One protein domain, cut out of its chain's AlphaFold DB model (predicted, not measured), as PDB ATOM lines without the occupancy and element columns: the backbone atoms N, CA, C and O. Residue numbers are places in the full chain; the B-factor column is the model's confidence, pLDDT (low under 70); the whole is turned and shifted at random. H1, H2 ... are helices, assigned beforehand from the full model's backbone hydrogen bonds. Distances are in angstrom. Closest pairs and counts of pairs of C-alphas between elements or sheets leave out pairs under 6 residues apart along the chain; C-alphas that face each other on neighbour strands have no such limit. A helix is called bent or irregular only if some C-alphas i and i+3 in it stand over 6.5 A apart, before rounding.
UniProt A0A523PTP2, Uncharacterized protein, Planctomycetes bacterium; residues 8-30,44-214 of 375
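Overview. This is residues 8 to 30 and 44 to 214 of the 375 residues of an uncharacterized protein of Planctomycetes bacterium (UniProt A0A523PTP2). Two groups of helices are joined by the long helix H6: at one end H1 is surrounded by H6, both arms of the bent helix H8 and H10, with H9 packed on H8b, and at the other end H2 to H5 make an open, loose frame where H4 crosses H6. H2 and H3 lie far out, and residues 60 to 65 and 209 to 214 stick out. The printed part, all helix, has 194 residues with ten named helices, H1 to H10 along the chain, and no named strand. It is loose, with a radius of gyration of the C-alphas of 21.1 A and spans of 64 by 42 by 34 A.

Arrangement. H1, residues 8 to 21, touches residues 126 to 133 alone of H6, residues 108 to 133, at a shallow tilt of 7 degrees, opposite ways; their closest C-alphas, of Val 14 and Ser 133, are 5.3 A apart. H8, residues 147 to 175, was assigned as one helix by its hydrogen bonds but is bent, with C-alphas 163 and 166 7.0 A apart, and its arms are H8a, 147 to 163, and H8b, 166 to 175. H1 touches H8a at a steep tilt of 59 degrees, closest at the C-alphas of Met 15 and Leu 161, 6.7 A. H4, residues 71 to 93, touches H6 about perpendicular at 82 degrees, closest at the C-alphas of Ala 88 and Leu 119, 6.8 A. H2, residues 44 to 49, H3, 53 to 68, and H5, 97 to 104, touch no helix. H7, residues 136 to 144, forms a helical hairpin with H6, which it only just touches, with 3 pairs of C-alphas within 8 A. H8b and H9, residues 180 to 188, form a helical hairpin, closest at the C-alphas of Gly 166 and Lys 187, 5.0 A. H10, residues 191 to 213, touches H8b at a shallow tilt of 25 degrees, the same way, closest at the C-alphas of Leu 172 and Leu 201, 6.9 A. Every O i to N i+4 pair is within hydrogen-bond range in H1 to H7, H8b and H9, against 11 of 13 in H8a and 16 of 19 in H10.

Along the chain. H1 begins at C-alpha 8 (112.064, 160.218, 112.601) and is 19.4 A long. H3 spans 22.7 A, H4 33.0 A, H6 37.3 A and H8a 25.6 A. H10, 33.2 A, ends at C-alpha 213 (133.831, 161.108, 119.165).

Size, cuts and confidence. The C-alphas farthest apart, of Val 53 and Gly 177, are 65.0 A apart. Residues 31 to 43 are not printed, and C-alphas 30 and 44 are 24.0 A apart across the cut. The links printed whole are tight. Mean pLDDT of the printed part is 82.8; residues 8 to 10 and 19 to 30 are under 70.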
ATOM      1  N   ALA A   8     111.051 160.680 113.551       64.38
ATOM      2  CA  ALA A   8     112.064 160.218 112.601       64.38
ATOM      3  C   ALA A   8     113.135 159.317 113.251       64.38
ATOM      4  O   ALA A   8     113.614 158.361 112.630       64.38
ATOM      5  N   ARG A   9     113.541 159.599 114.500       67.44
ATOM      6  CA  ARG A   9     114.511 158.763 115.234       67.44
ATOM      7  C   ARG A   9     113.896 157.419 115.623       67.44
ATOM      8  O   ARG A   9     114.540 156.390 115.431       67.44
ATOM      9  N   ALA A  10     112.650 157.416 116.097       67.25
ATOM     10  CA  ALA A  10     111.909 156.189 116.379       67.25
ATOM     11  C   ALA A  10     111.724 155.339 115.108       67.25
ATOM     12  O   ALA A  10     112.017 154.147 115.121       67.25
ATOM     13  N   LEU A  11     111.368 155.965 113.984       71.69
ATOM     14  CA  LEU A  11     111.222 155.317 112.680       71.69
ATOM     15  C   LEU A  11     112.515 154.651 112.215       71.69
ATOM     16  O   LEU A  11     112.492 153.502 111.791       71.69
ATOM     17  N   THR A  12     113.658 155.321 112.367       73.88
ATOM     18  CA  THR A  12     114.968 154.732 112.031       73.88
ATOM     19  C   THR A  12     115.265 153.488 112.865       73.88
ATOM     20  O   THR A  12     115.849 152.542 112.350       73.88
ATOM     21  N   ARG A  13     114.839 153.449 114.135       74.75
ATOM     22  CA  ARG A  13     115.036 152.281 115.008       74.75
ATOM     23  C   ARG A  13     114.124 151.130 114.655       74.75
ATOM     24  O   ARG A  13     114.614 150.014 114.573       74.75
ATOM     25  N   VAL A  14     112.834 151.390 114.441       71.19
ATOM     26  CA  VAL A  14     111.918 150.326 114.020       71.19
ATOM     27  C   VAL A  14     112.357 149.800 112.656       71.19
ATOM     28  O   VAL A  14     112.385 148.594 112.458       71.19
ATOM     29  N   MET A  15     112.808 150.674 111.750       75.62
ATOM     30  CA  MET A  15     113.370 150.251 110.470       75.62
ATOM     31  C   MET A  15     114.671 149.477 110.615       75.62
ATOM     32  O   MET A  15     114.813 148.484 109.925       75.62
ATOM     33  N   LEU A  16     115.585 149.843 111.515       77.12
ATOM     34  CA  LEU A  16     116.783 149.043 111.778       77.12
ATOM     35  C   LEU A  16     116.423 147.688 112.401       77.12
ATOM     36  O   LEU A  16     116.878 146.659 111.920       77.12
ATOM     37  N   ALA A  17     115.556 147.660 113.415       72.38
ATOM     38  CA  ALA A  17     115.100 146.429 114.053       72.38
ATOM     39  C   ALA A  17     114.408 145.507 113.043       72.38
ATOM     40  O   ALA A  17     114.739 144.331 112.976       72.38
ATOM     41  N   LEU A  18     113.528 146.039 112.190       70.50
ATOM     42  CA  LEU A  18     112.916 145.295 111.088       70.50
ATOM     43  C   LEU A  18     113.901 144.987 109.962       70.50
ATOM     44  O   LEU A  18     113.733 143.983 109.285       70.50
ATOM     45  N   ALA A  19     114.937 145.793 109.744       69.19
ATOM     46  CA  ALA A  19     115.961 145.530 108.739       69.19
ATOM     47  C   ALA A  19     116.993 144.494 109.198       69.19
ATOM     48  O   ALA A  19     117.686 143.917 108.363       69.19
ATOM     49  N   LEU A  20     117.073 144.205 110.490       66.44
ATOM     50  CA  LEU A  20     117.879 143.115 111.036       66.44
ATOM     51  C   LEU A  20     117.014 141.872 111.259       66.44
ATOM     52  O   LEU A  20     117.413 140.765 110.901       66.44
ATOM     53  N   ALA A  21     115.770 142.074 111.700       64.00
ATOM     54  CA  ALA A  21     114.766 141.032 111.845       64.00
ATOM     55  C   ALA A  21     114.144 140.587 110.522       64.00
ATOM     56  O   ALA A  21     113.506 139.548 110.485       64.00
ATOM     57  N   GLY A  22     114.273 141.348 109.436       49.25
ATOM     58  CA  GLY A  22     113.465 141.201 108.221       49.25
ATOM     59  C   GLY A  22     113.843 140.029 107.326       49.25
ATOM     60  O   GLY A  22     113.602 140.101 106.130       49.25
ATOM     61  N   ALA A  23     114.471 138.996 107.879       46.94
ATOM     62  CA  ALA A  23     114.326 137.653 107.335       46.94
ATOM     63  C   ALA A  23     113.112 136.933 107.971       46.94
ATOM     64  O   ALA A  23     112.517 136.080 107.326       46.94
ATOM     65  N   ALA A  24     112.687 137.324 109.180       40.81
ATOM     66  CA  ALA A  24     111.875 136.519 110.088       40.81
ATOM     67  C   ALA A  24     110.371 136.590 109.996       40.81
ATOM     68  O   ALA A  24     109.690 135.653 110.410       40.81
ATOM     69  N   LEU A  25     109.833 137.663 109.438       41.72
ATOM     70  CA  LEU A  25     108.393 137.870 109.389       41.72
ATOM     71  C   LEU A  25     108.017 138.403 108.005       41.72
ATOM     72  O   LEU A  25     107.625 139.553 107.846       41.72
ATOM     73  N   GLY A  26     108.246 137.541 107.008       37.88
ATOM     74  CA  GLY A  26     107.615 137.484 105.685       37.88
ATOM     75  C   GLY A  26     107.530 138.770 104.875       37.88
ATOM     76  O   GLY A  26     106.695 139.615 105.168       37.88
ATOM     77  N   GLY A  27     108.288 138.862 103.781       40.31
ATOM     78  CA  GLY A  27     107.983 139.765 102.668       40.31
ATOM     79  C   GLY A  27     109.077 140.774 102.347       40.31
ATOM     80  O   GLY A  27     108.926 141.961 102.597       40.31
ATOM     81  N   THR A  28     110.142 140.287 101.726       34.66
ATOM     82  CA  THR A  28     110.641 140.880 100.484       34.66
ATOM     83  C   THR A  28     111.042 139.706  99.615       34.66
ATOM     84  O   THR A  28     111.952 138.961  99.976       34.66
ATOM     85  N   ALA A  29     110.331 139.521  98.506       33.62
ATOM     86  CA  ALA A  29     110.705 138.608  97.443       33.62
ATOM     87  C   ALA A  29     112.000 139.115  96.794       33.62
ATOM     88  O   ALA A  29     111.998 139.689  95.713       33.62
ATOM     89  N   THR A  30     113.134 138.934  97.462       34.66
ATOM     90  CA  THR A  30     114.379 138.768  96.730       34.66
ATOM     91  C   THR A  30     114.287 137.382  96.118       34.66
ATOM     92  O   THR A  30     114.436 136.380  96.821       34.66
ATOM     93  N   LEU A  44     120.882 115.604  97.001       77.00
ATOM     94  CA  LEU A  44     119.533 115.347  97.515       77.00
ATOM     95  C   LEU A  44     119.065 113.920  97.208       77.00
ATOM     96  O   LEU A  44     118.509 113.272  98.096       77.00
ATOM     97  N   LEU A  45     119.328 113.423  95.996       79.81
ATOM     98  CA  LEU A  45     119.043 112.044  95.591       79.81
ATOM     99  C   LEU A  45     119.840 111.040  96.422       79.81
ATOM    100  O   LEU A  45     119.260 110.100  96.959       79.81
ATOM    101  N   GLU A  46     121.137 111.268  96.624       82.31
ATOM    102  CA  GLU A  46     121.944 110.426  97.509       82.31
ATOM    103  C   GLU A  46     121.404 110.421  98.938       82.31
ATOM    104  O   GLU A  46     121.279 109.368  99.565       82.31
ATOM    105  N   ARG A  47     121.045 111.596  99.465       80.88
ATOM    106  CA  ARG A  47     120.501 111.708 100.818       80.88
ATOM    107  C   ARG A  47     119.149 111.002 100.937       80.88
ATOM    108  O   ARG A  47     118.908 110.371 101.959       80.88
ATOM    109  N   TRP A  48     118.304 111.067  99.907       84.56
ATOM    110  CA  TRP A  48     117.047 110.317  99.818       84.56
ATOM    111  C   TRP A  48     117.289 108.804  99.769       84.56
ATOM    112  O   TRP A  48     116.615 108.038 100.460       84.56
ATOM    113  N   ASN A  49     118.298 108.378  99.012       88.75
ATOM    114  CA  ASN A  49     118.666 106.975  98.880       88.75
ATOM    115  C   ASN A  49     119.236 106.388 100.183       88.75
ATOM    116  O   ASN A  49     119.067 105.199 100.436       88.75
ATOM    117  N   ARG A  50     119.815 107.210 101.061       87.88
ATOM    118  CA  ARG A  50     120.279 106.786 102.395       87.88
ATOM    119  C   ARG A  50     119.166 106.675 103.450       87.88
ATOM    120  O   ARG A  50     119.436 106.198 104.545       87.88
ATOM    121  N   LEU A  51     117.943 107.127 103.157       87.25
ATOM    122  CA  LEU A  51     116.805 107.006 104.080       87.25
ATOM    123  C   LEU A  51     116.266 105.575 104.109       87.25
ATOM    124  O   LEU A  51     116.194 104.926 103.059       87.25
ATOM    125  N   THR A  52     115.794 105.135 105.280       91.56
ATOM    126  CA  THR A  52     115.096 103.845 105.408       91.56
ATOM    127  C   THR A  52     113.745 103.867 104.685       91.56
ATOM    128  O   THR A  52     113.214 104.929 104.333       91.56
ATOM    129  N   VAL A  53     113.153 102.693 104.456       91.62
ATOM    130  CA  VAL A  53     111.842 102.572 103.794       91.62
ATOM    131  C   VAL A  53     110.751 103.287 104.599       91.62
ATOM    132  O   VAL A  53     109.925 104.010 104.030       91.62
ATOM    133  N   GLU A  54     110.786 103.170 105.925       89.94
ATOM    134  CA  GLU A  54     109.867 103.837 106.849       89.94
ATOM    135  C   GLU A  54     110.021 105.358 106.760       89.94
ATOM    136  O   GLU A  54     109.035 106.099 106.687       89.94
ATOM    137  N   GLU A  55     111.262 105.851 106.701       85.69
ATOM    138  CA  GLU A  55     111.537 107.277 106.565       85.69
ATOM    139  C   GLU A  55     111.042 107.828 105.229       85.69
ATOM    140  O   GLU A  55     110.360 108.858 105.217       85.69
ATOM    141  N   ARG A  56     111.329 107.144 104.114       91.38
ATOM    142  CA  ARG A  56     110.843 107.532 102.779       91.38
ATOM    143  C   ARG A  56     109.318 107.564 102.734       91.38
ATOM    144  O   ARG A  56     108.748 108.520 102.205       91.38
ATOM    145  N   THR A  57     108.656 106.576 103.336       92.50
ATOM    146  CA  THR A  57     107.188 106.513 103.433       92.50
ATOM    147  C   THR A  57     106.636 107.700 104.218       92.50
ATOM    148  O   THR A  57     105.755 108.415 103.735       92.50
ATOM    149  N   ARG A  58     107.225 108.000 105.383       90.06
ATOM    150  CA  ARG A  58     106.864 109.174 106.189       90.06
ATOM    151  C   ARG A  58     107.052 110.481 105.416       90.06
ATOM    152  O   ARG A  58     106.197 111.364 105.490       90.06
ATOM    153  N   TYR A  59     108.152 110.637 104.679       88.56
ATOM    154  CA  TYR A  59     108.391 111.843 103.879       88.56
ATOM    155  C   TYR A  59     107.405 111.978 102.716       88.56
ATOM    156  O   TYR A  59     106.891 113.077 102.509       88.56
ATOM    157  N   ARG A  60     107.079 110.884 102.013       92.00
ATOM    158  CA  ARG A  60     106.045 110.878 100.963       92.00
ATOM    159  C   ARG A  60     104.683 111.297 101.515       92.00
ATOM    160  O   ARG A  60     104.062 112.192 100.953       92.00
ATOM    161  N   ALA A  61     104.259 110.734 102.648       93.19
ATOM    162  CA  ALA A  61     102.990 111.095 103.281       93.19
ATOM    163  C   ALA A  61     102.921 112.593 103.633       93.19
ATOM    164  O   ALA A  61     101.939 113.263 103.317       93.19
ATOM    165  N   ARG A  62     103.993 113.151 104.215       90.50
ATOM    166  CA  ARG A  62     104.078 114.591 104.528       90.50
ATOM    167  C   ARG A  62     104.098 115.464 103.276       90.50
ATOM    168  O   ARG A  62     103.548 116.564 103.295       90.50
ATOM    169  N   PHE A  63     104.734 115.001 102.200       91.94
ATOM    170  CA  PHE A  63     104.746 115.714 100.927       91.94
ATOM    171  C   PHE A  63     103.355 115.745 100.286       91.94
ATOM    172  O   PHE A  63     102.918 116.807  99.850       91.94
ATOM    173  N   GLU A  64     102.624 114.631 100.301       93.75
ATOM    174  CA  GLU A  64     101.238 114.589  99.827       93.75
ATOM    175  C   GLU A  64     100.314 115.466 100.679       93.75
ATOM    176  O   GLU A  64      99.512 116.228 100.139       93.75
ATOM    177  N   GLU A  65     100.466 115.445 102.006       92.69
ATOM    178  CA  GLU A  65      99.734 116.352 102.896       92.69
ATOM    179  C   GLU A  65     100.027 117.820 102.559       92.69
ATOM    180  O   GLU A  65      99.111 118.635 102.464       92.69
ATOM    181  N   TYR A  66     101.297 118.163 102.328       90.25
ATOM    182  CA  TYR A  66     101.699 119.496 101.887       90.25
ATOM    183  C   TYR A  66     101.090 119.859 100.525       90.25
ATOM    184  O   TYR A  66     100.590 120.973 100.363       90.25
ATOM    185  N   ARG A  67     101.088 118.929  99.563       92.62
ATOM    186  CA  ARG A  67     100.534 119.125  98.218       92.62
ATOM    187  C   ARG A  67      99.030 119.384  98.253       92.62
ATOM    188  O   ARG A  67      98.555 120.208  97.483       92.62
ATOM    189  N   ARG A  68      98.297 118.769  99.184       95.00
ATOM    190  CA  ARG A  68      96.856 119.003  99.381       95.00
ATOM    191  C   ARG A  68      96.520 120.362 100.005       95.00
ATOM    192  O   ARG A  68      95.367 120.770  99.950       95.00
ATOM    193  N   LYS A  69      97.487 121.078 100.598       91.31
ATOM    194  CA  LYS A  69      97.239 122.421 101.152       91.31
ATOM    195  C   LYS A  69      97.025 123.440 100.035       91.31
ATOM    196  O   LYS A  69      97.630 123.338  98.968       91.31
ATOM    197  N   ASP A  70      96.220 124.452 100.334       93.75
ATOM    198  CA  ASP A  70      95.956 125.595  99.458       93.75
ATOM    199  C   ASP A  70      97.261 126.270  98.959       93.75
ATOM    200  O   ASP A  70      98.226 126.378  99.732       93.75
ATOM    201  N   PRO A  71      97.330 126.741  97.694       87.50
ATOM    202  CA  PRO A  71      98.512 127.408  97.147       87.50
ATOM    203  C   PRO A  71      99.061 128.560  98.003       87.50
ATOM    204  O   PRO A  71     100.281 128.671  98.154       87.50
ATOM    205  N   GLY A  72      98.196 129.381  98.603       78.19
ATOM    206  CA  GLY A  72      98.586 130.476  99.492       78.19
ATOM    207  C   GLY A  72      99.217 129.968 100.788       78.19
ATOM    208  O   GLY A  72     100.279 130.446 101.199       78.19
ATOM    209  N   VAL A  73      98.642 128.924 101.392       79.75
ATOM    210  CA  VAL A  73      99.225 128.255 102.571       79.75
ATOM    211  C   VAL A  73     100.591 127.653 102.234       79.75
ATOM    212  O   VAL A  73     101.556 127.828 102.985       79.75
ATOM    213  N   ARG A  74     100.711 126.996 101.074       86.62
ATOM    214  CA  ARG A  74     101.976 126.428 100.592       86.62
ATOM    215  C   ARG A  74     103.049 127.498 100.393       86.62
ATOM    216  O   ARG A  74     104.203 127.247 100.753       86.62
ATOM    217  N   ALA A  75     102.687 128.669  99.871       76.88
ATOM    218  CA  ALA A  75     103.596 129.804  99.715       76.88
ATOM    219  C   ALA A  75     104.090 130.326 101.074       76.88
ATOM    220  O   ALA A  75     105.296 130.465 101.277       76.88
ATOM    221  N   VAL A  76     103.189 130.515 102.046       75.19
ATOM    222  CA  VAL A  76     103.556 130.929 103.414       75.19
ATOM    223  C   VAL A  76     104.497 129.919 104.074       75.19
ATOM    224  O   VAL A  76     105.471 130.310 104.718       75.19
ATOM    225  N   MET A  77     104.246 128.617 103.909       80.62
ATOM    226  CA  MET A  77     105.124 127.571 104.442       80.62
ATOM    227  C   MET A  77     106.511 127.583 103.788       80.62
ATOM    228  O   MET A  77     107.503 127.483 104.510       80.62
ATOM    229  N   LYS A  78     106.599 127.756 102.460       81.88
ATOM    230  CA  LYS A  78     107.884 127.887 101.745       81.88
ATOM    231  C   LYS A  78     108.691 129.075 102.258       81.88
ATOM    232  O   LYS A  78     109.872 128.927 102.555       81.88
ATOM    233  N   GLU A  79     108.054 130.229 102.423       74.50
ATOM    234  CA  GLU A  79     108.721 131.428 102.941       74.50
ATOM    235  C   GLU A  79     109.197 131.247 104.388       74.50
ATOM    236  O   GLU A  79     110.328 131.604 104.723       74.50
ATOM    237  N   ARG A  80     108.393 130.605 105.247       76.19
ATOM    238  CA  ARG A  80     108.821 130.246 106.610       76.19
ATOM    239  C   ARG A  80     110.009 129.281 106.610       76.19
ATOM    240  O   ARG A  80     110.912 129.453 107.423       76.19
ATOM    241  N   ALA A  81     110.024 128.292 105.716       79.81
ATOM    242  CA  ALA A  81     111.124 127.336 105.604       79.81
ATOM    243  C   ALA A  81     112.424 128.016 105.149       79.81
ATOM    244  O   ALA A  81     113.449 127.848 105.807       79.81
ATOM    245  N   LYS A  82     112.370 128.853 104.102       78.50
ATOM    246  CA  LYS A  82     113.512 129.680 103.666       78.50
ATOM    247  C   LYS A  82     114.045 130.538 104.807       78.50
ATOM    248  O   LYS A  82     115.251 130.655 104.993       78.50
ATOM    249  N   HIS A  83     113.145 131.127 105.590       73.31
ATOM    250  CA  HIS A  83     113.549 131.923 106.733       73.31
ATOM    251  C   HIS A  83     114.281 131.097 107.799       73.31
ATOM    252  O   HIS A  83     115.349 131.502 108.254       73.31
ATOM    253  N   LEU A  84     113.727 129.949 108.195       76.31
ATOM    254  CA  LEU A  84     114.370 129.075 109.177       76.31
ATOM    255  C   LEU A  84     115.741 128.592 108.690       76.31
ATOM    256  O   LEU A  84     116.670 128.544 109.490       76.31
ATOM    257  N   ASP A  85     115.890 128.316 107.392       78.69
ATOM    258  CA  ASP A  85     117.181 127.967 106.788       78.69
ATOM    259  C   ASP A  85     118.188 129.124 106.889       78.69
ATOM    260  O   ASP A  85     119.309 128.941 107.358       78.69
ATOM    261  N   LEU A  86     117.773 130.351 106.556       78.94
ATOM    262  CA  LEU A  86     118.618 131.541 106.710       78.94
ATOM    263  C   LEU A  86     119.030 131.781 108.168       78.94
ATOM    264  O   LEU A  86     120.182 132.137 108.429       78.94
ATOM    265  N   MET A  87     118.118 131.588 109.127       78.75
ATOM    266  CA  MET A  87     118.462 131.661 110.550       78.75
ATOM    267  C   MET A  87     119.442 130.565 110.952       78.75
ATOM    268  O   MET A  87     120.362 130.844 111.712       78.75
ATOM    269  N   ALA A  88     119.259 129.339 110.457       80.56
ATOM    270  CA  ALA A  88     120.132 128.213 110.767       80.56
ATOM    271  C   ALA A  88     121.549 128.452 110.247       80.56
ATOM    272  O   ALA A  88     122.500 128.297 111.005       80.56
ATOM    273  N   ARG A  89     121.690 128.919 109.001       82.00
ATOM    274  CA  ARG A  89     122.991 129.299 108.426       82.00
ATOM    275  C   ARG A  89     123.658 130.410 109.224       82.00
ATOM    276  O   ARG A  89     124.838 130.316 109.536       82.00
ATOM    277  N   ARG A  90     122.894 131.443 109.597       80.44
ATOM    278  CA  ARG A  90     123.396 132.543 110.426       80.44
ATOM    279  C   ARG A  90     123.866 132.043 111.786       80.44
ATOM    280  O   ARG A  90     124.967 132.376 112.187       80.44
ATOM    281  N   LEU A  91     123.039 131.267 112.480       82.75
ATOM    282  CA  LEU A  91     123.382 130.689 113.773       82.75
ATOM    283  C   LEU A  91     124.659 129.853 113.651       82.75
ATOM    284  O   LEU A  91     125.581 130.052 114.431       82.75
ATOM    285  N   HIS A  92     124.750 128.992 112.637       82.12
ATOM    286  CA  HIS A  92     125.930 128.167 112.399       82.12
ATOM    287  C   HIS A  92     127.193 129.002 112.147       82.12
ATOM    288  O   HIS A  92     128.226 128.722 112.742       82.12
ATOM    289  N   GLY A  93     127.097 130.074 111.353       80.31
ATOM    290  CA  GLY A  93     128.206 131.005 111.119       80.31
ATOM    291  C   GLY A  93     128.615 131.828 112.345       80.31
ATOM    292  O   GLY A  93     129.642 132.494 112.312       80.31
ATOM    293  N   THR A  94     127.828 131.801 113.425       80.69
ATOM    294  CA  THR A  94     128.187 132.444 114.700       80.69
ATOM    295  C   THR A  94     128.810 131.500 115.711       80.69
ATOM    296  O   THR A  94     129.255 131.975 116.752       80.69
ATOM    297  N   LEU A  95     128.814 130.198 115.424       85.94
ATOM    298  CA  LEU A  95     129.417 129.205 116.297       85.94
ATOM    299  C   LEU A  95     130.935 129.180 116.103       85.94
ATOM    300  O   LEU A  95     131.428 129.197 114.966       85.94
ATOM    301  N   SER A  96     131.668 129.078 117.211       88.06
ATOM    302  CA  SER A  96     133.108 128.796 117.176       88.06
ATOM    303  C   SER A  96     133.387 127.429 116.531       88.06
ATOM    304  O   SER A  96     132.483 126.603 116.399       88.06
ATOM    305  N   GLU A  97     134.627 127.168 116.104       90.06
ATOM    306  CA  GLU A  97     134.982 125.862 115.518       90.06
ATOM    307  C   GLU A  97     134.682 124.717 116.500       90.06
ATOM    308  O   GLU A  97     133.960 123.785 116.157       90.06
ATOM    309  N   ALA A  98     135.083 124.873 117.766       91.00
ATOM    310  CA  ALA A  98     134.799 123.909 118.829       91.00
ATOM    311  C   ALA A  98     133.289 123.677 119.041       91.00
ATOM    312  O   ALA A  98     132.841 122.553 119.272       91.00
ATOM    313  N   GLU A  99     132.461 124.723 118.939       92.38
ATOM    314  CA  GLU A  99     131.001 124.587 119.011       92.38
ATOM    315  C   GLU A  99     130.422 123.863 117.790       92.38
ATOM    316  O   GLU A  99     129.483 123.072 117.933       92.38
ATOM    317  N   ARG A 100     130.968 124.115 116.592       93.19
ATOM    318  CA  ARG A 100     130.563 123.434 115.355       93.19
ATOM    319  C   ARG A 100     130.907 121.950 115.410       93.19
ATOM    320  O   ARG A 100     130.036 121.135 115.108       93.19
ATOM    321  N   GLU A 101     132.104 121.602 115.870       93.00
ATOM    322  CA  GLU A 101     132.533 120.220 116.102       93.00
ATOM    323  C   GLU A 101     131.653 119.527 117.143       93.00
ATOM    324  O   GLU A 101     131.104 118.453 116.885       93.00
ATOM    325  N   ARG A 102     131.413 120.178 118.289       93.75
ATOM    326  CA  ARG A 102     130.545 119.637 119.343       93.75
ATOM    327  C   ARG A 102     129.132 119.375 118.840       93.75
ATOM    328  O   ARG A 102     128.553 118.339 119.149       93.75
ATOM    329  N   LEU A 103     128.573 120.290 118.048       93.06
ATOM    330  CA  LEU A 103     127.260 120.119 117.432       93.06
ATOM    331  C   LEU A 103     127.259 118.995 116.379       93.06
ATOM    332  O   LEU A 103     126.268 118.268 116.268       93.06
ATOM    333  N   ALA A 104     128.335 118.858 115.600       91.38
ATOM    334  CA  ALA A 104     128.487 117.819 114.584       91.38
ATOM    335  C   ALA A 104     128.613 116.415 115.194       91.38
ATOM    336  O   ALA A 104     128.049 115.477 114.634       91.38
ATOM    337  N   GLY A 105     129.265 116.295 116.356       92.88
ATOM    338  CA  GLY A 105     129.416 115.045 117.107       92.88
ATOM    339  C   GLY A 105     128.139 114.534 117.786       92.88
ATOM    340  O   GLY A 105     128.117 113.410 118.281       92.88
ATOM    341  N   LEU A 106     127.052 115.316 117.814       93.25
ATOM    342  CA  LEU A 106     125.779 114.866 118.386       93.25
ATOM    343  C   LEU A 106     125.037 113.892 117.454       93.25
ATOM    344  O   LEU A 106     124.998 114.110 116.237       93.25
ATOM    345  N   PRO A 107     124.302 112.905 118.010       90.81
ATOM    346  CA  PRO A 107     123.400 112.066 117.227       90.81
ATOM    347  C   PRO A 107     122.423 112.905 116.380       90.81
ATOM    348  O   PRO A 107     121.943 113.940 116.856       90.81
ATOM    349  N   PRO A 108     122.047 112.484 115.155       84.44
ATOM    350  CA  PRO A 108     121.274 113.318 114.230       84.44
ATOM    351  C   PRO A 108     119.965 113.878 114.801       84.44
ATOM    352  O   PRO A 108     119.640 115.041 114.553       84.44
ATOM    353  N   GLY A 109     119.225 113.073 115.571       84.12
ATOM    354  CA  GLY A 109     118.003 113.512 116.251       84.12
ATOM    355  C   GLY A 109     118.286 114.595 117.291       84.12
ATOM    356  O   GLY A 109     117.627 115.635 117.306       84.12
ATOM    357  N   ARG A 110     119.344 114.401 118.081       88.75
ATOM    358  CA  ARG A 110     119.747 115.330 119.131       88.75
ATOM    359  C   ARG A 110     120.289 116.645 118.586       88.75
ATOM    360  O   ARG A 110     119.909 117.717 119.047       88.75
ATOM    361  N   ARG A 111     121.114 116.577 117.544       90.94
ATOM    362  CA  ARG A 111     121.600 117.751 116.812       90.94
ATOM    363  C   ARG A 111     120.444 118.620 116.310       90.94
ATOM    364  O   ARG A 111     120.469 119.835 116.484       90.94
ATOM    365  N   ARG A 112     119.416 118.003 115.709       87.31
ATOM    366  CA  ARG A 112     118.213 118.713 115.233       87.31
ATOM    367  C   ARG A 112     117.455 119.372 116.383       87.31
ATOM    368  O   ARG A 112     117.049 120.522 116.251       87.31
ATOM    369  N   GLU A 113     117.287 118.667 117.497       90.06
ATOM    370  CA  GLU A 113     116.616 119.192 118.689       90.06
ATOM    371  C   GLU A 113     117.326 120.435 119.245       90.06
ATOM    372  O   GLU A 113     116.695 121.480 119.409       90.06
ATOM    373  N   ILE A 114     118.645 120.362 119.450       91.19
ATOM    374  CA  ILE A 114     119.451 121.485 119.948       91.19
ATOM    375  C   ILE A 114     119.391 122.678 118.990       91.19
ATOM    376  O   ILE A 114     119.150 123.805 119.428       91.19
ATOM    377  N   LEU A 115     119.534 122.444 117.682       89.25
ATOM    378  CA  LEU A 115     119.405 123.499 116.673       89.25
ATOM    379  C   LEU A 115     118.027 124.163 116.713       89.25
ATOM    380  O   LEU A 115     117.934 125.389 116.687       89.25
ATOM    381  N   HIS A 116     116.952 123.381 116.813       89.00
ATOM    382  CA  HIS A 116     115.597 123.920 116.922       89.00
ATOM    383  C   HIS A 116     115.425 124.778 118.177       89.00
ATOM    384  O   HIS A 116     114.790 125.833 118.122       89.00
ATOM    385  N   GLU A 117     115.996 124.361 119.304       90.69
ATOM    386  CA  GLU A 117     115.961 125.148 120.529       90.69
ATOM    387  C   GLU A 117     116.722 126.475 120.405       90.69
ATOM    388  O   GLU A 117     116.206 127.510 120.839       90.69
ATOM    389  N   MET A 118     117.914 126.464 119.801       89.69
ATOM    390  CA  MET A 118     118.698 127.676 119.538       89.69
ATOM    391  C   MET A 118     117.954 128.630 118.604       89.69
ATOM    392  O   MET A 118     117.815 129.814 118.907       89.69
ATOM    393  N   LEU A 119     117.397 128.109 117.508       87.88
ATOM    394  CA  LEU A 119     116.598 128.883 116.559       87.88
ATOM    395  C   LEU A 119     115.364 129.497 117.221       87.88
ATOM    396  O   LEU A 119     115.051 130.665 117.002       87.88
ATOM    397  N   ALA A 120     114.673 128.734 118.071       86.81
ATOM    398  CA  ALA A 120     113.533 129.239 118.821       86.81
ATOM    399  C   ALA A 120     113.943 130.305 119.851       86.81
ATOM    400  O   ALA A 120     113.160 131.214 120.136       86.81
ATOM    401  N   ALA A 121     115.135 130.207 120.446       85.12
ATOM    402  CA  ALA A 121     115.665 131.240 121.332       85.12
ATOM    403  C   ALA A 121     115.975 132.529 120.555       85.12
ATOM    404  O   ALA A 121     115.489 133.590 120.951       85.12
ATOM    405  N   GLU A 122     116.660 132.425 119.415       82.25
ATOM    406  CA  GLU A 122     116.973 133.560 118.536       82.25
ATOM    407  C   GLU A 122     115.695 134.233 118.012       82.25
ATOM    408  O   GLU A 122     115.554 135.451 118.073       82.25
ATOM    409  N   ALA A 123     114.700 133.457 117.574       82.00
ATOM    410  CA  ALA A 123     113.434 134.004 117.082       82.00
ATOM    411  C   ALA A 123     112.682 134.797 118.167       82.00
ATOM    412  O   ALA A 123     112.138 135.871 117.896       82.00
ATOM    413  N   ARG A 124     112.666 134.296 119.413       83.25
ATOM    414  CA  ARG A 124     112.081 135.021 120.555       83.25
ATOM    415  C   ARG A 124     112.858 136.291 120.870       83.25
ATOM    416  O   ARG A 124     112.250 137.305 121.207       83.25
ATOM    417  N   ASP A 125     114.179 136.235 120.770       78.50
ATOM    418  CA  ASP A 125     115.053 137.376 121.000       78.50
ATOM    419  C   ASP A 125     114.821 138.493 119.974       78.50
ATOM    420  O   ASP A 125     114.576 139.644 120.341       78.50
ATOM    421  N   VAL A 126     114.765 138.133 118.691       76.69
ATOM    422  CA  VAL A 126     114.397 139.034 117.593       76.69
ATOM    423  C   VAL A 126     113.007 139.635 117.819       76.69
ATOM    424  O   VAL A 126     112.833 140.851 117.713       76.69
ATOM    425  N   GLY A 127     112.017 138.817 118.195       80.19
ATOM    426  CA  GLY A 127     110.669 139.294 118.517       80.19
ATOM    427  C   GLY A 127     110.652 140.294 119.678       80.19
ATOM    428  O   GLY A 127     109.971 141.321 119.605       80.19
ATOM    429  N   ARG A 128     111.449 140.044 120.726       80.00
ATOM    430  CA  ARG A 128     111.621 140.962 121.859       80.00
ATOM    431  C   ARG A 128     112.232 142.290 121.408       80.00
ATOM    432  O   ARG A 128     111.667 143.336 121.721       80.00
ATOM    433  N   ARG A 129     113.309 142.255 120.616       75.31
ATOM    434  CA  ARG A 129     113.961 143.454 120.058       75.31
ATOM    435  C   ARG A 129     113.006 144.279 119.193       75.31
ATOM    436  O   ARG A 129     112.947 145.498 119.346       75.31
ATOM    437  N   ILE A 130     112.206 143.635 118.337       77.50
ATOM    438  CA  ILE A 130     111.165 144.330 117.562       77.50
ATOM    439  C   ILE A 130     110.183 145.020 118.510       77.50
ATOM    440  O   ILE A 130     109.982 146.228 118.393       77.50
ATOM    441  N   ARG A 131     109.612 144.291 119.476       81.75
ATOM    442  CA  ARG A 131     108.654 144.841 120.449       81.75
ATOM    443  C   ARG A 131     109.224 146.039 121.218       81.75
ATOM    444  O   ARG A 131     108.534 147.043 121.399       81.75
ATOM    445  N   GLU A 132     110.476 145.955 121.654       76.19
ATOM    446  CA  GLU A 132     111.184 147.027 122.365       76.19
ATOM    447  C   GLU A 132     111.507 148.227 121.466       76.19
ATOM    448  O   GLU A 132     111.554 149.359 121.944       76.19
ATOM    449  N   SER A 133     111.664 148.014 120.158       74.38
ATOM    450  CA  SER A 133     111.864 149.102 119.194       74.38
ATOM    451  C   SER A 133     110.583 149.882 118.881       74.38
ATOM    452  O   SER A 133     110.667 151.039 118.466       74.38
ATOM    453  N   LEU A 134     109.402 149.282 119.095       77.69
ATOM    454  CA  LEU A 134     108.121 149.929 118.809       77.69
ATOM    455  C   LEU A 134     107.885 151.144 119.729       77.69
ATOM    456  O   LEU A 134     108.100 151.034 120.944       77.69
ATOM    457  N   PRO A 135     107.360 152.264 119.186       77.88
ATOM    458  CA  PRO A 135     106.825 153.367 119.982       77.88
ATOM    459  C   PRO A 135     105.772 152.878 120.981       77.88
ATOM    460  O   PRO A 135     105.040 151.935 120.688       77.88
ATOM    461  N   SER A 136     105.641 153.540 122.135       75.06
ATOM    462  CA  SER A 136     104.767 153.099 123.237       75.06
ATOM    463  C   SER A 136     103.326 152.803 122.803       75.06
ATOM    464  O   SER A 136     102.811 151.735 123.122       75.06
ATOM    465  N   GLY A 137     102.707 153.688 122.014       80.69
ATOM    466  CA  GLY A 137     101.350 153.475 121.498       80.69
ATOM    467  C   GLY A 137     101.243 152.280 120.541       80.69
ATOM    468  O   GLY A 137     100.264 151.541 120.574       80.69
ATOM    469  N   MET A 138     102.271 152.021 119.723       84.56
ATOM    470  CA  MET A 138     102.311 150.830 118.864       84.56
ATOM    471  C   MET A 138     102.561 149.558 119.673       84.56
ATOM    472  O   MET A 138     101.949 148.532 119.394       84.56
ATOM    473  N   ARG A 139     103.422 149.624 120.692       85.62
ATOM    474  CA  ARG A 139     103.703 148.502 121.587       85.62
ATOM    475  C   ARG A 139     102.461 148.087 122.368       85.62
ATOM    476  O   ARG A 139     102.165 146.904 122.405       85.62
ATOM    477  N   GLN A 140     101.713 149.039 122.928       85.00
ATOM    478  CA  GLN A 140     100.456 148.754 123.631       85.00
ATOM    479  C   GLN A 140      99.450 148.050 122.717       85.00
ATOM    480  O   GLN A 140      98.876 147.035 123.100       85.00
ATOM    481  N   ARG A 141      99.297 148.534 121.479       87.94
ATOM    482  CA  ARG A 141      98.439 147.888 120.477       87.94
ATOM    483  C   ARG A 141      98.918 146.486 120.108       87.94
ATOM    484  O   ARG A 141      98.094 145.596 119.955       87.94
ATOM    485  N   PHE A 142     100.226 146.291 119.961       88.12
ATOM    486  CA  PHE A 142     100.813 144.980 119.683       88.12
ATOM    487  C   PHE A 142     100.600 143.997 120.841       88.12
ATOM    488  O   PHE A 142     100.215 142.852 120.617       88.12
ATOM    489  N   ASP A 143     100.820 144.449 122.075       87.75
ATOM    490  CA  ASP A 143     100.678 143.629 123.278       87.75
ATOM    491  C   ASP A 143      99.212 143.240 123.523       87.75
ATOM    492  O   ASP A 143      98.944 142.090 123.873       87.75
ATOM    493  N   GLY A 144      98.273 144.160 123.269       87.94
ATOM    494  CA  GLY A 144      96.829 143.917 123.364       87.94
ATOM    495  C   GLY A 144      96.217 143.159 122.179       87.94
ATOM    496  O   GLY A 144      95.074 142.719 122.270       87.94
ATOM    497  N   ALA A 145      96.943 142.988 121.070       89.38
ATOM    498  CA  ALA A 145      96.458 142.225 119.924       89.38
ATOM    499  C   ALA A 145      96.456 140.716 120.212       89.38
ATOM    500  O   ALA A 145      97.383 140.187 120.845       89.38
ATOM    501  N   ARG A 146      95.449 140.018 119.669       86.69
ATOM    502  CA  ARG A 146      95.369 138.552 119.695       86.69
ATOM    503  C   ARG A 146      96.583 137.927 118.990       86.69
ATOM    504  O   ARG A 146      97.120 138.546 118.063       86.69
ATOM    505  N   PRO A 147      97.048 136.731 119.402       79.62
ATOM    506  CA  PRO A 147      98.229 136.095 118.816       79.62
ATOM    507  C   PRO A 147      98.202 136.009 117.284       79.62
ATOM    508  O   PRO A 147      99.227 136.241 116.640       79.62
ATOM    509  N   GLU A 148      97.033 135.751 116.701       78.94
ATOM    510  CA  GLU A 148      96.825 135.594 115.259       78.94
ATOM    511  C   GLU A 148      96.987 136.931 114.511       78.94
ATOM    512  O   GLU A 148      97.511 136.977 113.395       78.94
ATOM    513  N   ASP A 149      96.613 138.040 115.152       84.00
ATOM    514  CA  ASP A 149      96.660 139.382 114.568       84.00
ATOM    515  C   ASP A 149      98.026 140.056 114.719       84.00
ATOM    516  O   ASP A 149      98.361 140.965 113.953       84.00
ATOM    517  N   ARG A 150      98.868 139.594 115.649       84.44
ATOM    518  CA  ARG A 150     100.221 140.143 115.850       84.44
ATOM    519  C   ARG A 150     101.079 140.049 114.590       84.44
ATOM    520  O   ARG A 150     101.825 140.980 114.293       84.44
ATOM    521  N   ALA A 151     100.953 138.970 113.817       77.94
ATOM    522  CA  ALA A 151     101.670 138.831 112.549       77.94
ATOM    523  C   ALA A 151     101.217 139.884 111.523       77.94
ATOM    524  O   ALA A 151     102.050 140.563 110.921       77.94
ATOM    525  N   ARG A 152      99.899 140.083 111.379       79.88
ATOM    526  CA  ARG A 152      99.321 141.111 110.497       79.88
ATOM    527  C   ARG A 152      99.720 142.516 110.940       79.88
ATOM    528  O   ARG A 152     100.046 143.352 110.100       79.88
ATOM    529  N   PHE A 153      99.757 142.760 112.250       85.00
ATOM    530  CA  PHE A 153     100.209 144.023 112.825       85.00
ATOM    531  C   PHE A 153     101.647 144.341 112.409       85.00
ATOM    532  O   PHE A 153     101.907 145.438 111.921       85.00
ATOM    533  N   ILE A 154     102.577 143.390 112.542       80.75
ATOM    534  CA  ILE A 154     103.977 143.602 112.144       80.75
ATOM    535  C   ILE A 154     104.094 143.862 110.639       80.75
ATOM    536  O   ILE A 154     104.806 144.787 110.244       80.75
ATOM    537  N   THR A 155     103.361 143.125 109.800       79.25
ATOM    538  CA  THR A 155     103.330 143.372 108.349       79.25
ATOM    539  C   THR A 155     102.800 144.773 108.025       79.25
ATOM    540  O   THR A 155     103.407 145.490 107.229       79.25
ATOM    541  N   SER A 156     101.721 145.205 108.686       81.81
ATOM    542  CA  SER A 156     101.162 146.557 108.548       81.81
ATOM    543  C   SER A 156     102.165 147.637 108.959       81.81
ATOM    544  O   SER A 156     102.353 148.621 108.241       81.81
ATOM    545  N   VAL A 157     102.844 147.445 110.093       82.06
ATOM    546  CA  VAL A 157     103.892 148.356 110.565       82.06
ATOM    547  C   VAL A 157     105.026 148.424 109.546       82.06
ATOM    548  O   VAL A 157     105.444 149.527 109.205       82.06
ATOM    549  N   ARG A 158     105.477 147.293 108.989       78.19
ATOM    550  CA  ARG A 158     106.519 147.294 107.954       78.19
ATOM    551  C   ARG A 158     106.101 148.086 106.718       78.19
ATOM    552  O   ARG A 158     106.881 148.919 106.275       78.19
ATOM    553  N   GLY A 159     104.886 147.880 106.205       78.56
ATOM    554  CA  GLY A 159     104.387 148.629 105.045       78.56
ATOM    555  C   GLY A 159     104.357 150.140 105.297       78.56
ATOM    556  O   GLY A 159     104.862 150.922 104.497       78.56
ATOM    557  N   LYS A 160     103.867 150.563 106.471       80.94
ATOM    558  CA  LYS A 160     103.871 151.984 106.866       80.94
ATOM    559  C   LYS A 160     105.281 152.562 106.954       80.94
ATOM    560  O   LYS A 160     105.509 153.683 106.512       80.94
ATOM    561  N   LEU A 161     106.225 151.803 107.507       75.94
ATOM    562  CA  LEU A 161     107.617 152.230 107.631       75.94
ATOM    563  C   LEU A 161     108.322 152.311 106.280       75.94
ATOM    564  O   LEU A 161     109.071 153.255 106.053       75.94
ATOM    565  N   SER A 162     108.042 151.370 105.379       77.06
ATOM    566  CA  SER A 162     108.542 151.383 104.004       77.06
ATOM    567  C   SER A 162     108.134 152.667 103.275       77.06
ATOM    568  O   SER A 162     108.975 153.350 102.690       77.06
ATOM    569  N   ASN A 163     106.877 153.090 103.439       78.12
ATOM    570  CA  ASN A 163     106.380 154.362 102.897       78.12
ATOM    571  C   ASN A 163     107.048 155.589 103.542       78.12
ATOM    572  O   ASN A 163     107.172 156.637 102.918       78.12
ATOM    573  N   GLN A 164     107.517 155.462 104.784       83.06
ATOM    574  CA  GLN A 164     108.210 156.526 105.514       83.06
ATOM    575  C   GLN A 164     109.732 156.525 105.306       83.06
ATOM    576  O   GLN A 164     110.412 157.428 105.803       83.06
ATOM    577  N   MET A 165     110.286 155.569 104.551       83.19
ATOM    578  CA  MET A 165     111.723 155.521 104.262       83.19
ATOM    579  C   MET A 165     112.229 156.788 103.582       83.19
ATOM    580  O   MET A 165     113.347 157.210 103.870       83.19
ATOM    581  N   GLY A 166     111.413 157.430 102.741       85.88
ATOM    582  CA  GLY A 166     111.819 158.651 102.048       85.88
ATOM    583  C   GLY A 166     112.183 159.792 103.000       85.88
ATOM    584  O   GLY A 166     113.234 160.407 102.847       85.88
ATOM    585  N   VAL A 167     111.396 159.985 104.063       86.50
ATOM    586  CA  VAL A 167     111.677 160.981 105.118       86.50
ATOM    587  C   VAL A 167     112.992 160.666 105.835       86.50
ATOM    588  O   VAL A 167     113.757 161.555 106.216       86.50
ATOM    589  N   VAL A 168     113.286 159.379 106.028       86.31
ATOM    590  CA  VAL A 168     114.531 158.957 106.671       86.31
ATOM    591  C   VAL A 168     115.732 159.121 105.743       86.31
ATOM    592  O   VAL A 168     116.784 159.540 106.228       86.31
ATOM    593  N   PHE A 169     115.584 158.894 104.437       90.50
ATOM    594  CA  PHE A 169     116.617 159.220 103.454       90.50
ATOM    595  C   PHE A 169     116.896 160.717 103.377       90.50
ATOM    596  O   PHE A 169     118.061 161.097 103.352       90.50
ATOM    597  N   GLU A 170     115.879 161.574 103.425       90.06
ATOM    598  CA  GLU A 170     116.074 163.028 103.470       90.06
ATOM    599  C   GLU A 170     116.857 163.460 104.708       90.06
ATOM    600  O   GLU A 170     117.776 164.276 104.622       90.06
ATOM    601  N   ARG A 171     116.533 162.898 105.877       88.88
ATOM    602  CA  ARG A 171     117.268 163.212 107.105       88.88
ATOM    603  C   ARG A 171     118.703 162.690 107.059       88.88
ATOM    604  O   ARG A 171     119.619 163.461 107.317       88.88
ATOM    605  N   LEU A 172     118.903 161.404 106.755       89.25
ATOM    606  CA  LEU A 172     120.243 160.806 106.694       89.25
ATOM    607  C   LEU A 172     121.093 161.454 105.602       89.25
ATOM    608  O   LEU A 172     122.276 161.683 105.816       89.25
ATOM    609  N   GLY A 173     120.488 161.780 104.462       91.94
ATOM    610  CA  GLY A 173     121.139 162.475 103.365       91.94
ATOM    611  C   GLY A 173     121.638 163.850 103.783       91.94
ATOM    612  O   GLY A 173     122.820 164.120 103.615       91.94
ATOM    613  N   ARG A 174     120.790 164.669 104.422       90.88
ATOM    614  CA  ARG A 174     121.211 165.964 104.985       90.88
ATOM    615  C   ARG A 174     122.300 165.812 106.039       90.88
ATOM    616  O   ARG A 174     123.316 166.488 105.958       90.88
ATOM    617  N   GLU A 175     122.119 164.896 106.995       89.25
ATOM    618  CA  GLU A 175     123.123 164.631 108.030       89.25
ATOM    619  C   GLU A 175     124.470 164.257 107.401       89.25
ATOM    620  O   GLU A 175     125.500 164.689 107.906       89.25
ATOM    621  N   LEU A 176     124.484 163.477 106.317       92.19
ATOM    622  CA  LEU A 176     125.685 163.007 105.618       92.19
ATOM    623  C   LEU A 176     126.207 163.955 104.525       92.19
ATOM    624  O   LEU A 176     127.211 163.621 103.899       92.19
ATOM    625  N   GLY A 177     125.552 165.095 104.287       94.25
ATOM    626  CA  GLY A 177     125.919 166.024 103.214       94.25
ATOM    627  C   GLY A 177     125.726 165.450 101.804       94.25
ATOM    628  O   GLY A 177     126.492 165.766 100.900       94.25
ATOM    629  N   LEU A 178     124.748 164.561 101.602       95.69
ATOM    630  CA  LEU A 178     124.435 164.035 100.271       95.69
ATOM    631  C   LEU A 178     123.736 165.099  99.413       95.69
ATOM    632  O   LEU A 178     122.849 165.792  99.916       95.69
ATOM    633  N   PRO A 179     124.050 165.181  98.108       95.69
ATOM    634  CA  PRO A 179     123.388 166.120  97.214       95.69
ATOM    635  C   PRO A 179     121.897 165.767  97.048       95.69
ATOM    636  O   PRO A 179     121.553 164.575  97.038       95.69
ATOM    637  N   PRO A 180     121.009 166.760  96.840       94.75
ATOM    638  CA  PRO A 180     119.565 166.536  96.711       94.75
ATOM    639  C   PRO A 180     119.197 165.479  95.661       94.75
ATOM    640  O   PRO A 180     118.363 164.613  95.920       94.75
ATOM    641  N   GLY A 181     119.893 165.462  94.517       95.75
ATOM    642  CA  GLY A 181     119.676 164.462  93.467       95.75
ATOM    643  C   GLY A 181     119.945 163.018  93.915       95.75
ATOM    644  O   GLY A 181     119.228 162.107  93.507       95.75
ATOM    645  N   ARG A 182     120.923 162.776  94.805       95.62
ATOM    646  CA  ARG A 182     121.166 161.431  95.365       95.62
ATOM    647  C   ARG A 182     120.065 161.036  96.343       95.62
ATOM    648  O   ARG A 182     119.655 159.880  96.337       95.62
ATOM    649  N   ILE A 183     119.585 161.976  97.158       94.62
ATOM    650  CA  ILE A 183     118.468 161.739  98.085       94.62
ATOM    651  C   ILE A 183     117.213 161.358  97.299       94.62
ATOM    652  O   ILE A 183     116.555 160.380  97.648       94.62
ATOM    653  N   GLN A 184     116.919 162.076  96.213       94.94
ATOM    654  CA  GLN A 184     115.763 161.780  95.376       94.94
ATOM    655  C   GLN A 184     115.879 160.396  94.723       94.94
ATOM    656  O   GLN A 184     114.986 159.573  94.897       94.94
ATOM    657  N   ARG A 185     117.038 160.055  94.137       94.75
ATOM    658  CA  ARG A 185     117.283 158.697  93.609       94.75
ATOM    659  C   ARG A 185     117.048 157.602  94.653       94.75
ATOM    660  O   ARG A 185     116.445 156.590  94.329       94.75
ATOM    661  N   LEU A 186     117.489 157.796  95.899       93.69
ATOM    662  CA  LEU A 186     117.273 156.833  96.989       93.69
ATOM    663  C   LEU A 186     115.788 156.649  97.338       93.69
ATOM    664  O   LEU A 186     115.367 155.536  97.657       93.69
ATOM    665  N   LYS A 187     114.996 157.726  97.280       91.44
ATOM    666  CA  LYS A 187     113.539 157.685  97.491       91.44
ATOM    667  C   LYS A 187     112.836 156.907  96.380       91.44
ATOM    668  O   LYS A 187     111.917 156.142  96.671       91.44
ATOM    669  N   ASP A 188     113.312 157.052  95.150       93.00
ATOM    670  CA  ASP A 188     112.694 156.461  93.960       93.00
ATOM    671  C   ASP A 188     113.083 154.989  93.738       93.00
ATOM    672  O   ASP A 188     112.473 154.302  92.922       93.00
ATOM    673  N   LEU A 189     114.047 154.461  94.504       91.38
ATOM    674  CA  LEU A 189     114.418 153.046  94.446       91.38
ATOM    675  C   LEU A 189     113.222 152.119  94.730       91.38
ATOM    676  O   LEU A 189     112.396 152.433  95.595       91.38
ATOM    677  N   PRO A 190     113.174 150.921  94.115       88.38
ATOM    678  CA  PRO A 190     112.248 149.863  94.511       88.38
ATOM    679  C   PRO A 190     112.412 149.480  95.988       88.38
ATOM    680  O   PRO A 190     113.528 149.470  96.513       88.38
ATOM    681  N   GLU A 191     111.323 149.091  96.662       80.19
ATOM    682  CA  GLU A 191     111.324 148.737  98.096       80.19
ATOM    683  C   GLU A 191     112.418 147.720  98.469       80.19
ATOM    684  O   GLU A 191     113.105 147.879  99.482       80.19
ATOM    685  N   SER A 192     112.633 146.711  97.622       79.31
ATOM    686  CA  SER A 192     113.663 145.684  97.817       79.31
ATOM    687  C   SER A 192     115.090 146.249  97.855       79.31
ATOM    688  O   SER A 192     115.943 145.694  98.547       79.31
ATOM    689  N   GLN A 193     115.343 147.364  97.164       86.56
ATOM    690  CA  GLN A 193     116.652 148.017  97.067       86.56
ATOM    691  C   GLN A 193     116.843 149.123  98.113       86.56
ATOM    692  O   GLN A 193     117.972 149.417  98.509       86.56
ATOM    693  N   ARG A 194     115.752 149.702  98.633       87.44
ATOM    694  CA  ARG A 194     115.826 150.763  99.650       87.44
ATOM    695  C   ARG A 194     116.500 150.291 100.940       87.44
ATOM    696  O   ARG A 194     117.271 151.033 101.543       87.44
ATOM    697  N   ARG A 195     116.220 149.066 101.399       84.12
ATOM    698  CA  ARG A 195     116.734 148.555 102.686       84.12
ATOM    699  C   ARG A 195     118.266 148.398 102.716       84.12
ATOM    700  O   ARG A 195     118.858 148.883 103.681       84.12
ATOM    701  N   PRO A 196     118.924 147.763 101.725       86.56
ATOM    702  CA  PRO A 196     120.387 147.738 101.644       86.56
ATOM    703  C   PRO A 196     121.023 149.134 101.667       86.56
ATOM    704  O   PRO A 196     121.939 149.373 102.452       86.56
ATOM    705  N   GLU A 197     120.484 150.075 100.889       92.31
ATOM    706  CA  GLU A 197     120.970 151.462 100.837       92.31
ATOM    707  C   GLU A 197     120.789 152.190 102.174       92.31
ATOM    708  O   GLU A 197     121.693 152.866 102.659       92.31
ATOM    709  N   PHE A 198     119.646 151.997 102.834       90.25
ATOM    710  CA  PHE A 198     119.407 152.531 104.171       90.25
ATOM    711  C   PHE A 198     120.442 152.037 105.187       90.25
ATOM    712  O   PHE A 198     120.981 152.842 105.950       90.25
ATOM    713  N   LEU A 199     120.761 150.738 105.183       90.19
ATOM    714  CA  LEU A 199     121.807 150.190 106.047       90.19
ATOM    715  C   LEU A 199     123.184 150.768 105.689       90.19
ATOM    716  O   LEU A 199     123.937 151.125 106.589       90.19
ATOM    717  N   ALA A 200     123.511 150.929 104.405       92.88
ATOM    718  CA  ALA A 200     124.776 151.536 103.988       92.88
ATOM    719  C   ALA A 200     124.923 152.985 104.496       92.88
ATOM    720  O   ALA A 200     125.959 153.348 105.058       92.88
ATOM    721  N   LEU A 201     123.866 153.798 104.387       92.62
ATOM    722  CA  LEU A 201     123.862 155.168 104.910       92.62
ATOM    723  C   LEU A 201     123.963 155.211 106.433       92.62
ATOM    724  O   LEU A 201     124.715 156.021 106.979       92.62
ATOM    725  N   LEU A 202     123.239 154.336 107.135       90.31
ATOM    726  CA  LEU A 202     123.352 154.249 108.587       90.31
ATOM    727  C   LEU A 202     124.754 153.841 109.030       90.31
ATOM    728  O   LEU A 202     125.252 154.405 110.004       90.31
ATOM    729  N   LYS A 203     125.387 152.892 108.330       93.25
ATOM    730  CA  LYS A 203     126.771 152.489 108.596       93.25
ATOM    731  C   LYS A 203     127.692 153.693 108.451       93.25
ATOM    732  O   LYS A 203     128.353 154.048 109.418       93.25
ATOM    733  N   ARG A 204     127.639 154.397 107.313       92.75
ATOM    734  CA  ARG A 204     128.446 155.605 107.062       92.75
ATOM    735  C   ARG A 204     128.260 156.669 108.145       92.75
ATOM    736  O   ARG A 204     129.238 157.255 108.603       92.75
ATOM    737  N   ARG A 205     127.017 156.906 108.574       90.38
ATOM    738  CA  ARG A 205     126.725 157.833 109.674       90.38
ATOM    739  C   ARG A 205     127.399 157.387 110.967       90.38
ATOM    740  O   ARG A 205     128.083 158.197 111.577       90.38
ATOM    741  N   LEU A 206     127.207 156.133 111.377       88.31
ATOM    742  CA  LEU A 206     127.782 155.613 112.618       88.31
ATOM    743  C   LEU A 206     129.317 155.669 112.592       88.31
ATOM    744  O   LEU A 206     129.928 156.064 113.581       88.31
ATOM    745  N   SER A 207     129.930 155.349 111.450       89.88
ATOM    746  CA  SER A 207     131.377 155.458 111.244       89.88
ATOM    747  C   SER A 207     131.880 156.883 111.434       89.88
ATOM    748  O   SER A 207     132.850 157.091 112.161       89.88
ATOM    749  N   ARG A 208     131.209 157.874 110.836       88.62
ATOM    750  CA  ARG A 208     131.571 159.287 111.005       88.62
ATOM    751  C   ARG A 208     131.400 159.740 112.454       88.62
ATOM    752  O   ARG A 208     132.280 160.389 113.005       88.62
ATOM    753  N   ASP A 209     130.283 159.366 113.063       84.75
ATOM    754  CA  ASP A 209     129.932 159.725 114.432       84.75
ATOM    755  C   ASP A 209     130.958 159.212 115.458       84.75
ATOM    756  O   ASP A 209     131.276 159.937 116.400       84.75
ATOM    757  N   LEU A 210     131.465 157.986 115.283       84.56
ATOM    758  CA  LEU A 210     132.500 157.396 116.143       84.56
ATOM    759  C   LEU A 210     133.905 157.895 115.800       84.56
ATOM    760  O   LEU A 210     134.720 158.061 116.697       84.56
ATOM    761  N   SER A 211     134.183 158.207 114.532       84.81
ATOM    762  CA  SER A 211     135.461 158.833 114.156       84.81
ATOM    763  C   SER A 211     135.615 160.216 114.793       84.81
ATOM    764  O   SER A 211     136.705 160.569 115.224       84.81
ATOM    765  N   ALA A 212     134.521 160.977 114.905       84.44
ATOM    766  CA  ALA A 212     134.520 162.295 115.539       84.44
ATOM    767  C   ALA A 212     134.570 162.239 117.078       84.44
ATOM    768  O   ALA A 212     135.159 163.113 117.702       84.44
ATOM    769  N   ARG A 213     133.931 161.237 117.697       83.44
ATOM    770  CA  ARG A 213     133.831 161.108 119.165       83.44
ATOM    771  C   ARG A 213     134.922 160.242 119.799       83.44
ATOM    772  O   ARG A 213     135.036 160.227 121.019       83.44
ATOM    773  N   GLY A 214     135.693 159.530 118.984       84.50
ATOM    774  CA  GLY A 214     136.601 158.484 119.437       84.50
ATOM    775  C   GLY A 214     135.905 157.130 119.585       84.50
ATOM    776  O   GLY A 214     134.682 157.030 119.736       84.50
TER     777      GLY A 214